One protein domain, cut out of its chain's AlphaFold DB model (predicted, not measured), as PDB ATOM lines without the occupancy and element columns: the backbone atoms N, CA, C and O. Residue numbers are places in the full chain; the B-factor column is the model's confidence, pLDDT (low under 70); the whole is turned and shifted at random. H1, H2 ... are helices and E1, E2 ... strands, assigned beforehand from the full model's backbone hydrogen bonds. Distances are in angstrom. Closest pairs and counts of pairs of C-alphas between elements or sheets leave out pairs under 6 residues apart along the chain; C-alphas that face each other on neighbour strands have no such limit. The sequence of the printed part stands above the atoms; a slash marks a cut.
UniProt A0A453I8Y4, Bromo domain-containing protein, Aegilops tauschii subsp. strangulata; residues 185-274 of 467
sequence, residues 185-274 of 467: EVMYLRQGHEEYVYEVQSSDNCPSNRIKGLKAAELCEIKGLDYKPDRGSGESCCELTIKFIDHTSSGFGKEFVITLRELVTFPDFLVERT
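What this domain is: This is residues 185 to 274 of the 467 residues of the protein "Bromo domain-containing protein" of Aegilops tauschii subsp. strangulata (UniProt A0A453I8Y4). A strongly twisted, curled sheet of five strands, with two helices that only graze it, is the main feature; the long E2 bends, joining the meander E2-E3-E4 on one wing to E1 and E5 on the other. The helices H1 and H2 only graze the sheet, and the links E2 to E3 and E3 to E4 lie at opposite ends of the longest axis. The printed part has 90 residues, in the order E1 H1 H2 E2 E3 E4 E5, and its class is mixed. The sheet runs E4 E3 E2 E1 E5, all antiparallel. The whole is compact, with a radius of gyration of the C-alphas of 12.8 A, but elongated, spanning 39 by 24 by 23 A.

How they stand to each other: E2, residues 217 to 229, bends by 81 degrees at residue 220. It forms a hairpin with E3, residues 236 to 244, with N 239 and O 226 2.8 A apart. E4, residues 255 to 260, completes the meander, each strand the antiparallel neighbour of the one before; N 242 and O 256 are 2.8 A apart. E1, residues 185 to 189, is the other neighbour of E2, with N 188 and O 218 2.8 A apart. E5, residues 270 to 272, is an edge strand beside E1, with N 187 and O 271 2.8 A apart. H1, residues 190 to 199, grazes the sheet with residues 190 to 197; its closest C-alpha pair with E2 is Arg 190 and Ala 217, 6.1 A. H2, residues 207 to 210, is only just on the sheet, with 5 pairs of C-alphas within 10 A, and only grazes it. H1 and H2 are close but not clearly touching: their closest C-alphas, of Arg 190 and Ser 208, are 7.7 A apart. Each O i to N i+4 pair in H1 is within hydrogen-bond range; H2 is too short for such a pair.

Where its parts are: E1 begins at C-alpha 185, (98.666, 109.396, 17.962). E2 measures 28.7 A, E3 25.5 A, E4 15.6 A and H1 14.5 A from first to last C-alpha. E5 ends at C-alpha 272, (97.637, 109.463, 24.174).

The domain as a whole: The two C-alphas farthest apart, of Gly 234 and Thr 248, are 39.7 A apart. The printed part has no cut and no long link. Residues 202 to 205 and 231 to 234 have pLDDT under 70.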
ATOM      1  N   GLU A 185      98.305 110.805  17.819       98.00
ATOM      2  CA  GLU A 185      98.666 109.396  17.962       98.00
ATOM      3  C   GLU A 185      98.165 108.872  19.317       98.00
ATOM      4  O   GLU A 185      98.454 109.439  20.377       98.00
ATOM      5  N   VAL A 186      97.414 107.773  19.285       97.94
ATOM      6  CA  VAL A 186      96.789 107.159  20.461       97.94
ATOM      7  C   VAL A 186      96.986 105.653  20.467       97.94
ATOM      8  O   VAL A 186      97.002 105.000  19.425       97.94
ATOM      9  N   MET A 187      97.059 105.084  21.662       97.88
ATOM     10  CA  MET A 187      96.884 103.659  21.878       97.88
ATOM     11  C   MET A 187      95.397 103.377  22.091       97.88
ATOM     12  O   MET A 187      94.769 103.907  23.009       97.88
ATOM     13  N   TYR A 188      94.839 102.540  21.221       97.50
ATOM     14  CA  TYR A 188      93.478 102.025  21.318       97.50
ATOM     15  C   TYR A 188      93.480 100.711  22.102       97.50
ATOM     16  O   TYR A 188      94.099  99.728  21.682       97.50
ATOM     17  N   LEU A 189      92.784 100.695  23.240       96.75
ATOM     18  CA  LEU A 189      92.682  99.538  24.124       96.75
ATOM     19  C   LEU A 189      91.443  98.725  23.756       96.75
ATOM     20  O   LEU A 189      90.312  99.068  24.108       96.75
ATOM     21  N   ARG A 190      91.667  97.612  23.053       94.31
ATOM     22  CA  ARG A 190      90.597  96.767  22.518       94.31
ATOM     23  C   ARG A 190      89.662  96.255  23.613       94.31
ATOM     24  O   ARG A 190      88.450  96.332  23.441       94.31
ATOM     25  N   GLN A 191      90.220  95.747  24.714       94.88
ATOM     26  CA  GLN A 191      89.432  95.202  25.821       94.88
ATOM     27  C   GLN A 191      88.553  96.282  26.468       94.88
ATOM     28  O   GLN A 191      87.359  96.067  26.641       94.88
ATOM     29  N   GLY A 192      89.118  97.460  26.754       95.00
ATOM     30  CA  GLY A 192      88.377  98.558  27.372       95.00
ATOM     31  C   GLY A 192      87.239  99.089  26.509       95.00
ATOM     32  O   GLY A 192      86.157  99.352  27.021       95.00
ATOM     33  N   HIS A 193      87.430  99.166  25.190       93.69
ATOM     34  CA  HIS A 193      86.348  99.548  24.284       93.69
ATOM     35  C   HIS A 193      85.260  98.462  24.156       93.69
ATOM     36  O   HIS A 193      84.080  98.794  24.065       93.69
ATOM     37  N   GLU A 194      85.622  97.173  24.170       91.94
ATOM     38  CA  GLU A 194      84.644  96.069  24.186       91.94
ATOM     39  C   GLU A 194      83.812  96.064  25.486       91.94
ATOM     40  O   GLU A 194      82.594  95.881  25.431       91.94
ATOM     41  N   GLU A 195      84.436  96.338  26.636       92.69
ATOM     42  CA  GLU A 195      83.751  96.507  27.927       92.69
ATOM     43  C   GLU A 195      82.860  97.768  27.945       92.69
ATOM     44  O   GLU A 195      81.705  97.691  28.363       92.69
ATOM     45  N   TYR A 196      83.345  98.895  27.409       92.00
ATOM     46  CA  TYR A 196      82.590 100.150  27.309       92.00
ATOM     47  C   TYR A 196      81.293  99.985  26.511       92.00
ATOM     48  O   TYR A 196      80.214 100.317  27.000       92.00
ATOM     49  N   VAL A 197      81.383  99.436  25.291       89.31
ATOM     50  CA  VAL A 197      80.225  99.245  24.398       89.31
ATOM     51  C   VAL A 197      79.177  98.322  25.029       89.31
ATOM     52  O   VAL A 197      77.978  98.556  24.852       89.31
ATOM     53  N   TYR A 198      79.613  97.322  25.802       88.19
ATOM     54  CA  TYR A 198      78.725  96.459  26.580       88.19
ATOM     55  C   TYR A 198      78.000  97.225  27.700       88.19
ATOM     56  O   TYR A 198      76.784  97.079  27.838       88.19
ATOM     57  N   GLU A 199      78.707  98.061  28.469       86.50
ATOM     58  CA  GLU A 199      78.114  98.844  29.565       86.50
ATOM     59  C   GLU A 199      77.103  99.885  29.062       86.50
ATOM     60  O   GLU A 199      75.976  99.934  29.561       86.50
ATOM     61  N   VAL A 200      77.445 100.657  28.023       82.69
ATOM     62  CA  VAL A 200      76.533 101.673  27.460       82.69
ATOM     63  C   VAL A 200      75.431 101.090  26.561       82.69
ATOM     64  O   VAL A 200      74.633 101.846  26.006       82.69
ATOM     65  N   GLN A 201      75.384  99.761  26.389       76.75
ATOM     66  CA  GLN A 201      74.454  99.033  25.506       76.75
ATOM     67  C   GLN A 201      74.396  99.607  24.078       76.75
ATOM     68  O   GLN A 201      73.354  99.587  23.414       76.75
ATOM     69  N   SER A 202      75.520 100.144  23.596       69.12
ATOM     70  CA  SER A 202      75.580 100.777  22.282       69.12
ATOM     71  C   SER A 202      75.638  99.727  21.174       69.12
ATOM     72  O   SER A 202      76.222  98.656  21.320       69.12
ATOM     73  N   SER A 203      75.080 100.072  20.013       62.16
ATOM     74  CA  SER A 203      75.316  99.333  18.762       62.16
ATOM     75  C   SER A 203      76.597  99.785  18.041       62.16
ATOM     76  O   SER A 203      76.787  99.483  16.858       62.16
ATOM     77  N   ASP A 204      77.472 100.522  18.738       61.69
ATOM     78  CA  ASP A 204      78.782 100.931  18.240       61.69
ATOM     79  C   ASP A 204      79.575  99.722  17.734       61.69
ATOM     80  O   ASP A 204      79.652  98.651  18.341       61.69
ATOM     81  N   ASN A 205      80.150  99.884  16.546       65.38
ATOM     82  CA  ASN A 205      80.780  98.782  15.841       65.38
ATOM     83  C   ASN A 205      82.207  98.581  16.361       65.38
ATOM     84  O   ASN A 205      83.150  99.093  15.756       65.38
ATOM     85  N   CYS A 206      82.376  97.790  17.429       78.00
ATOM     86  CA  CYS A 206      83.703  97.363  17.888       78.00
ATOM     87  C   CYS A 206      84.543  96.855  16.693       78.00
ATOM     88  O   CYS A 206      84.108  95.931  15.992       78.00
ATOM     89  N   PRO A 207      85.744  97.411  16.438       80.38
ATOM     90  CA  PRO A 207      86.576  97.050  15.285       80.38
ATOM     91  C   PRO A 207      86.878  95.553  15.180       80.38
ATOM     92  O   PRO A 207      86.920  95.009  14.079       80.38
ATOM     93  N   SER A 208      87.004  94.870  16.317       77.50
ATOM     94  CA  SER A 208      87.223  93.421  16.462       77.50
ATOM     95  C   SER A 208      86.105  92.534  15.891       77.50
ATOM     96  O   SER A 208      86.334  91.366  15.535       77.50
ATOM     97  N   ASN A 209      84.900  93.085  15.710       80.50
ATOM     98  CA  ASN A 209      83.820  92.405  14.998       80.50
ATOM     99  C   ASN A 209      84.150  92.249  13.505       80.50
ATOM    100  O   ASN A 209      83.831  91.214  12.917       80.50
ATOM    101  N   ARG A 210      84.842  93.234  12.911       83.56
ATOM    102  CA  ARG A 210      85.168  93.299  11.473       83.56
ATOM    103  C   ARG A 210      86.617  92.914  11.156       83.56
ATOM    104  O   ARG A 210      86.878  92.360  10.093       83.56
ATOM    105  N   ILE A 211      87.557  93.191  12.060       86.62
ATOM    106  CA  ILE A 211      88.992  92.943  11.887       86.62
ATOM    107  C   ILE A 211      89.432  91.871  12.886       86.62
ATOM    108  O   ILE A 211      89.405  92.075  14.097       86.62
ATOM    109  N   LYS A 212      89.824  90.702  12.373       87.56
ATOM    110  CA  LYS A 212      90.348  89.597  13.187       87.56
ATOM    111  C   LYS A 212      91.854  89.750  13.411       87.56
ATOM    112  O   LYS A 212      92.560  90.315  12.578       87.56
ATOM    113  N   GLY A 213      92.335  89.247  14.548       89.12
ATOM    114  CA  GLY A 213      93.754  89.296  14.919       89.12
ATOM    115  C   GLY A 213      94.260  90.650  15.431       89.12
ATOM    116  O   GLY A 213      95.468  90.848  15.435       89.12
ATOM    117  N   LEU A 214      93.371  91.568  15.841       93.06
ATOM    118  CA  LEU A 214      93.787  92.790  16.541       93.06
ATOM    119  C   LEU A 214      94.408  92.445  17.902       93.06
ATOM    120  O   LEU A 214      93.867  91.612  18.644       93.06
ATOM    121  N   LYS A 215      95.501  93.138  18.222       94.44
ATOM    122  CA  LYS A 215      96.216  93.121  19.503       94.44
ATOM    123  C   LYS A 215      95.334  93.677  20.632       94.44
ATOM    124  O   LYS A 215      94.266  94.245  20.400       94.44
ATOM    125  N   ALA A 216      95.789  93.526  21.877       93.75
ATOM    126  CA  ALA A 216      95.112  94.109  23.039       93.75
ATOM    127  C   ALA A 216      95.227  95.648  23.075       93.75
ATOM    128  O   ALA A 216      94.258  96.326  23.415       93.75
ATOM    129  N   ALA A 217      96.386  96.177  22.675       95.94
ATOM    130  CA  ALA A 217      96.640  97.597  22.460       95.94
ATOM    131  C   ALA A 217      97.147  97.807  21.024       95.94
ATOM    132  O   ALA A 217      98.054  97.102  20.577       95.94
ATOM    133  N   GLU A 218      96.556  98.757  20.306       97.06
ATOM    134  CA  GLU A 218      96.858  99.059  18.900       97.06
ATOM    135  C   GLU A 218      97.261 100.529  18.753       97.06
ATOM    136  O   GLU A 218      96.564 101.402  19.271       97.06
ATOM    137  N   LEU A 219      98.358 100.815  18.042       98.19
ATOM    138  CA  LEU A 219      98.761 102.194  17.757       98.19
ATOM    139  C   LEU A 219      97.947 102.753  16.585       98.19
ATOM    140  O   LEU A 219      97.955 102.217  15.467       98.19
ATOM    141  N   CYS A 220      97.280 103.865  16.859       98.38
ATOM    142  CA  CYS A 220      96.306 104.498  15.993       98.38
ATOM    143  C   CYS A 220      96.548 106.006  15.847       98.38
ATOM    144  O   CYS A 220      97.222 106.626  16.665       98.38
ATOM    145  N   GLU A 221      95.935 106.602  14.827       98.50
ATOM    146  CA  GLU A 221      95.908 108.046  14.587       98.50
ATOM    147  C   GLU A 221      94.459 108.542  14.447       98.50
ATOM    148  O   GLU A 221      93.646 107.911  13.759       98.50
ATOM    149  N   ILE A 222      94.131 109.684  15.056       98.50
ATOM    150  CA  ILE A 222      92.828 110.348  14.901       98.50
ATOM    151  C   ILE A 222      92.782 111.079  13.550       98.50
ATOM    152  O   ILE A 222      93.269 112.201  13.412       98.50
ATOM    153  N   LYS A 223      92.176 110.447  12.537       98.12
ATOM    154  CA  LYS A 223      92.030 110.986  11.170       98.12
ATOM    155  C   LYS A 223      90.805 111.872  10.967       98.12
ATOM    156  O   LYS A 223      90.781 112.654  10.019       98.12
ATOM    157  N   GLY A 224      89.801 111.757  11.830       97.94
ATOM    158  CA  GLY A 224      88.598 112.581  11.802       97.94
ATOM    159  C   GLY A 224      88.056 112.794  13.206       97.94
ATOM    160  O   GLY A 224      88.188 111.923  14.065       97.94
ATOM    161  N   LEU A 225      87.470 113.966  13.425       97.88
ATOM    162  CA  LEU A 225      86.926 114.418  14.697       97.88
ATOM    163  C   LEU A 225      85.711 115.292  14.386       97.88
ATOM    164  O   LEU A 225      85.864 116.334  13.756       97.88
ATOM    165  N   ASP A 226      84.523 114.866  14.802       96.69
ATOM    166  CA  ASP A 226      83.282 115.630  14.652       96.69
ATOM    167  C   ASP A 226      82.601 115.792  16.012       96.69
ATOM    168  O   ASP A 226      82.156 114.820  16.625       96.69
ATOM    169  N   TYR A 227      82.471 117.031  16.484       95.00
ATOM    170  CA  TYR A 227      81.751 117.336  17.721       95.00
ATOM    171  C   TYR A 227      80.238 117.272  17.500       95.00
ATOM    172  O   TYR A 227      79.707 117.921  16.592       95.00
ATOM    173  N   LYS A 228      79.526 116.527  18.349       89.75
ATOM    174  CA  LYS A 228      78.078 116.302  18.233       89.75
ATOM    175  C   LYS A 228      77.402 116.456  19.602       89.75
ATOM    176  O   LYS A 228      78.026 116.165  20.620       89.75
ATOM    177  N   PRO A 229      76.143 116.922  19.668       85.88
ATOM    178  CA  PRO A 229      75.344 116.761  20.875       85.88
ATOM    179  C   PRO A 229      74.994 115.279  21.046       85.88
ATOM    180  O   PRO A 229      74.631 114.605  20.075       85.88
ATOM    181  N   ASP A 230      75.078 114.777  22.272       78.12
ATOM    182  CA  ASP A 230      74.702 113.409  22.577       78.12
ATOM    183  C   ASP A 230      73.181 113.200  22.510       78.12
ATOM    184  O   ASP A 230      72.369 114.046  22.903       78.12
ATOM    185  N   ARG A 231      72.790 112.021  22.022       66.75
ATOM    186  CA  ARG A 231      71.395 111.598  21.888       66.75
ATOM    187  C   ARG A 231      70.839 111.108  23.225       66.75
ATOM    188  O   ARG A 231      70.637 109.912  23.411       66.75
ATOM    189  N   GLY A 232      70.522 112.039  24.115       62.53
ATOM    190  CA  GLY A 232      69.768 111.745  25.336       62.53
ATOM    191  C   GLY A 232      70.026 112.741  26.455       62.53
ATOM    192  O   GLY A 232      69.070 113.314  26.971       62.53
ATOM    193  N   SER A 233      71.296 112.985  26.791       65.69
ATOM    194  CA  SER A 233      71.666 113.935  27.851       65.69
ATOM    195  C   SER A 233      71.725 115.390  27.375       65.69
ATOM    196  O   SER A 233      71.519 116.305  28.167       65.69
ATOM    197  N   GLY A 234      71.983 115.619  26.081       67.31
ATOM    198  CA  GLY A 234      72.262 116.954  25.540       67.31
ATOM    199  C   GLY A 234      73.686 117.452  25.824       67.31
ATOM    200  O   GLY A 234      74.030 118.566  25.431       67.31
ATOM    201  N   GLU A 235      74.521 116.631  26.464       79.19
ATOM    202  CA  GLU A 235      75.952 116.887  26.634       79.19
ATOM    203  C   GLU A 235      76.680 116.807  25.288       79.19
ATOM    204  O   GLU A 235      76.129 116.369  24.278       79.19
ATOM    205  N   SER A 236      77.937 117.238  25.245       85.06
ATOM    206  CA  SER A 236      78.727 117.184  24.012       85.06
ATOM    207  C   SER A 236      79.580 115.923  23.967       85.06
ATOM    208  O   SER A 236      80.340 115.650  24.893       85.06
ATOM    209  N   CYS A 237      79.479 115.177  22.872       91.25
ATOM    210  CA  CYS A 237      80.320 114.032  22.551       91.25
ATOM    211  C   CYS A 237      81.113 114.299  21.263       91.25
ATOM    212  O   CYS A 237      80.982 115.352  20.623       91.25
ATOM    213  N   CYS A 238      81.957 113.350  20.877       92.69
ATOM    214  CA  CYS A 238      82.693 113.419  19.621       92.69
ATOM    215  C   CYS A 238      82.654 112.082  18.881       92.69
ATOM    216  O   CYS A 238      82.800 111.014  19.471       92.69
ATOM    217  N   GLU A 239      82.443 112.151  17.571       94.69
ATOM    218  CA  GLU A 239      82.616 111.022  16.668       94.69
ATOM    219  C   GLU A 239      84.055 111.055  16.147       94.69
ATOM    220  O   GLU A 239      84.506 112.071  15.612       94.69
ATOM    221  N   LEU A 240      84.790 109.967  16.364       96.88
ATOM    222  CA  LEU A 240      86.208 109.851  16.037       96.88
ATOM    223  C   LEU A 240      86.387 108.861  14.892       96.88
ATOM    224  O   LEU A 240      86.016 107.699  15.038       96.88
ATOM    225  N   THR A 241      87.019 109.293  13.800       97.50
ATOM    226  CA  THR A 241      87.532 108.390  12.761       97.50
ATOM    227  C   THR A 241      88.980 108.062  13.090       97.50
ATOM    228  O   THR A 241      89.847 108.938  13.067       97.50
ATOM    229  N   ILE A 242      89.240 106.797  13.403       97.81
ATOM    230  CA  ILE A 242      90.502 106.309  13.958       97.81
ATOM    231  C   ILE A 242      91.140 105.336  12.966       97.81
ATOM    232  O   ILE A 242      90.480 104.416  12.479       97.81
ATOM    233  N   LYS A 243      92.426 105.534  12.662       98.00
ATOM    234  CA  LYS A 243      93.201 104.717  11.717       98.00
ATOM    235  C   LYS A 243      94.268 103.904  12.434       98.00
ATOM    236  O   LYS A 243      95.038 104.482  13.188       98.00
ATOM    237  N   PHE A 244      94.398 102.616  12.129       98.06
ATOM    238  CA  PHE A 244      95.536 101.811  12.593       98.06
ATOM    239  C   PHE A 244      96.809 102.172  11.810       98.06
ATOM    240  O   PHE A 244      96.823 102.056  10.579       98.06
ATOM    241  N   ILE A 245      97.880 102.577  12.505       98.12
ATOM    242  CA  ILE A 245      99.142 103.029  11.879       98.12
ATOM    243  C   ILE A 245     100.351 102.120  12.158       98.12
ATOM    244  O   ILE A 245     101.379 102.256  11.497       98.12
ATOM    245  N   ASP A 246     100.237 101.149  13.066       96.56
ATOM    246  CA  ASP A 246     101.266 100.120  13.263       96.56
ATOM    247  C   ASP A 246     101.278  99.107  12.106       96.56
ATOM    248  O   ASP A 246     100.331  98.347  11.914       96.56
ATOM    249  N   HIS A 247     102.384  99.061  11.360       96.38
ATOM    250  CA  HIS A 247     102.615  98.135  10.245       96.38
ATOM    251  C   HIS A 247     102.616  96.646  10.641       96.38
ATOM    252  O   HIS A 247     102.469  95.785   9.774       96.38
ATOM    253  N   THR A 248     102.772  96.331  11.930       95.31
ATOM    254  CA  THR A 248     102.679  94.965  12.477       95.31
ATOM    255  C   THR A 248     101.267  94.607  12.969       95.31
ATOM    256  O   THR A 248     101.048  93.502  13.467       95.31
ATOM    257  N   SER A 249     100.298  95.519  12.838       94.88
ATOM    258  CA  SER A 249      98.887  95.290  13.162       94.88
ATOM    259  C   SER A 249      98.137  94.602  12.018       94.88
ATOM    260  O   SER A 249      98.265  94.986  10.854       94.88
ATOM    261  N   SER A 250      97.232  93.667  12.334       94.69
ATOM    262  CA  SER A 250      96.261  93.156  11.348       94.69
ATOM    263  C   SER A 250      95.234  94.220  10.917       94.69
ATOM    264  O   SER A 250      94.530  94.062   9.906       94.69
ATOM    265  N   GLY A 251      95.142  95.311  11.682       94.44
ATOM    266  CA  GLY A 251      94.364  96.504  11.389       94.44
ATOM    267  C   GLY A 251      95.030  97.470  10.410       94.44
ATOM    268  O   GLY A 251      94.313  98.307   9.870       94.44
ATOM    269  N   PHE A 252      96.342  97.361  10.151       97.12
ATOM    270  CA  PHE A 252      97.141  98.403   9.488       97.12
ATOM    271  C   PHE A 252      96.467  99.035   8.259       97.12
ATOM    272  O   PHE A 252      96.000  98.348   7.345       97.12
ATOM    273  N   GLY A 253      96.416 100.368   8.246       96.44
ATOM    274  CA  GLY A 253      95.845 101.166   7.164       96.44
ATOM    275  C   GLY A 253      94.314 101.240   7.143       96.44
ATOM    276  O   GLY A 253      93.786 102.123   6.461       96.44
ATOM    277  N   LYS A 254      93.604 100.376   7.883       96.25
ATOM    278  CA  LYS A 254      92.138 100.401   8.014       96.25
ATOM    279  C   LYS A 254      91.701 101.484   8.994       96.25
ATOM    280  O   LYS A 254      92.452 101.891   9.881       96.25
ATOM    281  N   GLU A 255      90.452 101.903   8.838       95.94
ATOM    282  CA  GLU A 255      89.818 102.943   9.640       95.94
ATOM    283  C   GLU A 255      88.526 102.417  10.269       95.94
ATOM    284  O   GLU A 255      87.852 101.540   9.715       95.94
ATOM    285  N   PHE A 256      88.193 102.944  11.442       95.00
ATOM    286  CA  PHE A 256      86.956 102.674  12.163       95.00
ATOM    287  C   PHE A 256      86.428 103.956  12.804       95.00
ATOM    288  O   PHE A 256      87.156 104.939  12.925       95.00
ATOM    289  N   VAL A 257      85.155 103.948  13.196       94.12
ATOM    290  CA  VAL A 257      84.491 105.097  13.816       94.12
ATOM    291  C   VAL A 257      83.933 104.688  15.173       94.12
ATOM    292  O   VAL A 257      83.349 103.607  15.278       94.12
ATOM    293  N   ILE A 258      84.110 105.540  16.183       92.69
ATOM    294  CA  ILE A 258      83.489 105.400  17.511       92.69
ATOM    295  C   ILE A 258      82.851 106.719  17.949       92.69
ATOM    296  O   ILE A 258      83.297 107.791  17.535       92.69
ATOM    297  N   THR A 259      81.866 106.648  18.845       92.06
ATOM    298  CA  THR A 259      81.363 107.820  19.577       92.06
ATOM    299  C   THR A 259      82.006 107.869  20.963       92.06
ATOM    300  O   THR A 259      81.647 107.080  21.835       92.06
ATOM    301  N   LEU A 260      82.941 108.796  21.193       92.25
ATOM    302  CA  LEU A 260      83.542 109.013  22.510       92.25
ATOM    303  C   LEU A 260      82.729 110.047  23.306       92.25
ATOM    304  O   LEU A 260      82.514 111.186  22.869       92.25
ATOM    305  N   ARG A 261      82.287 109.626  24.493       91.12
ATOM    306  CA  ARG A 261      81.614 110.448  25.509       91.12
ATOM    307  C   ARG A 261      82.605 110.845  26.609       91.12
ATOM    308  O   ARG A 261      83.704 110.307  26.687       91.12
ATOM    309  N   GLU A 262      82.179 111.745  27.485       88.81
ATOM    310  CA  GLU A 262      82.864 112.066  28.739       88.81
ATOM    311  C   GLU A 262      82.938 110.818  29.644       88.81
ATOM    312  O   GLU A 262      81.928 110.346  30.163       88.81
ATOM    313  N   LEU A 263      84.140 110.250  29.798       87.62
ATOM    314  CA  LEU A 263      84.399 109.081  30.644       87.62
ATOM    315  C   LEU A 263      84.655 109.537  32.093       87.62
ATOM    316  O   LEU A 263      85.779 109.871  32.452       87.62
ATOM    317  N   VAL A 264      83.596 109.607  32.910       81.44
ATOM    318  CA  VAL A 264      83.685 110.029  34.329       81.44
ATOM    319  C   VAL A 264      83.904 108.836  35.262       81.44
ATOM    320  O   VAL A 264      84.774 108.866  36.126       81.44
ATOM    321  N   THR A 265      83.113 107.775  35.086       82.31
ATOM    322  CA  THR A 265      83.124 106.562  35.925       82.31
ATOM    323  C   THR A 265      83.780 105.358  35.242       82.31
ATOM    324  O   THR A 265      83.882 104.291  35.846       82.31
ATOM    325  N   PHE A 266      84.235 105.527  33.997       89.12
ATOM    326  CA  PHE A 266      84.833 104.488  33.156       89.12
ATOM    327  C   PHE A 266      86.292 104.853  32.815       89.12
ATOM    328  O   PHE A 266      86.561 106.039  32.623       89.12
ATOM    329  N   PRO A 267      87.244 103.903  32.720       90.94
ATOM    330  CA  PRO A 267      88.642 104.234  32.436       90.94
ATOM    331  C   PRO A 267      88.873 104.673  30.978       90.94
ATOM    332  O   PRO A 267      88.184 104.228  30.059       90.94
ATOM    333  N   ASP A 268      89.901 105.491  30.735       94.19
ATOM    334  CA  ASP A 268      90.306 105.900  29.381       94.19
ATOM    335  C   ASP A 268      90.776 104.689  28.544       94.19
ATOM    336  O   ASP A 268      91.882 104.181  28.736       94.19
ATOM    337  N   PHE A 269      89.959 104.242  27.580       95.75
ATOM    338  CA  PHE A 269      90.312 103.199  26.592       95.75
ATOM    339  C   PHE A 269      90.939 103.754  25.297       95.75
ATOM    340  O   PHE A 269      91.359 102.990  24.422       95.75
ATOM    341  N   LEU A 270      91.021 105.080  25.180       97.00
ATOM    342  CA  LEU A 270      91.895 105.786  24.250       97.00
ATOM    343  C   LEU A 270      92.917 106.562  25.072       97.00
ATOM    344  O   LEU A 270      92.554 107.428  25.864       97.00
ATOM    345  N   VAL A 271      94.194 106.245  24.885       96.69
ATOM    346  CA  VAL A 271      95.286 106.846  25.657       96.69
ATOM    347  C   VAL A 271      96.242 107.520  24.690       96.69
ATOM    348  O   VAL A 271      96.652 106.910  23.707       96.69
ATOM    349  N   GLU A 272      96.610 108.771  24.949       96.38
ATOM    350  CA  GLU A 272      97.637 109.463  24.174       96.38
ATOM    351  C   GLU A 272      98.943 108.651  24.204       96.38
ATOM    352  O   GLU A 272      99.340 108.106  25.241       96.38
ATOM    353  N   ARG A 273      99.586 108.517  23.040       95.75
ATOM    354  CA  ARG A 273     100.692 107.579  22.833       95.75
ATOM    355  C   ARG A 273     101.811 107.727  23.866       95.75
ATOM    356  O   ARG A 273     102.219 106.732  24.466       95.75
ATOM    357  N   THR A 274     102.313 108.938  24.081       93.81
ATOM    358  CA  THR A 274     103.458 109.172  24.971       93.81
ATOM    359  C   THR A 274     103.096 108.972  26.444       93.81
ATOM    360  O   THR A 274     103.955 108.525  27.206       93.81
TER     361      THR A 274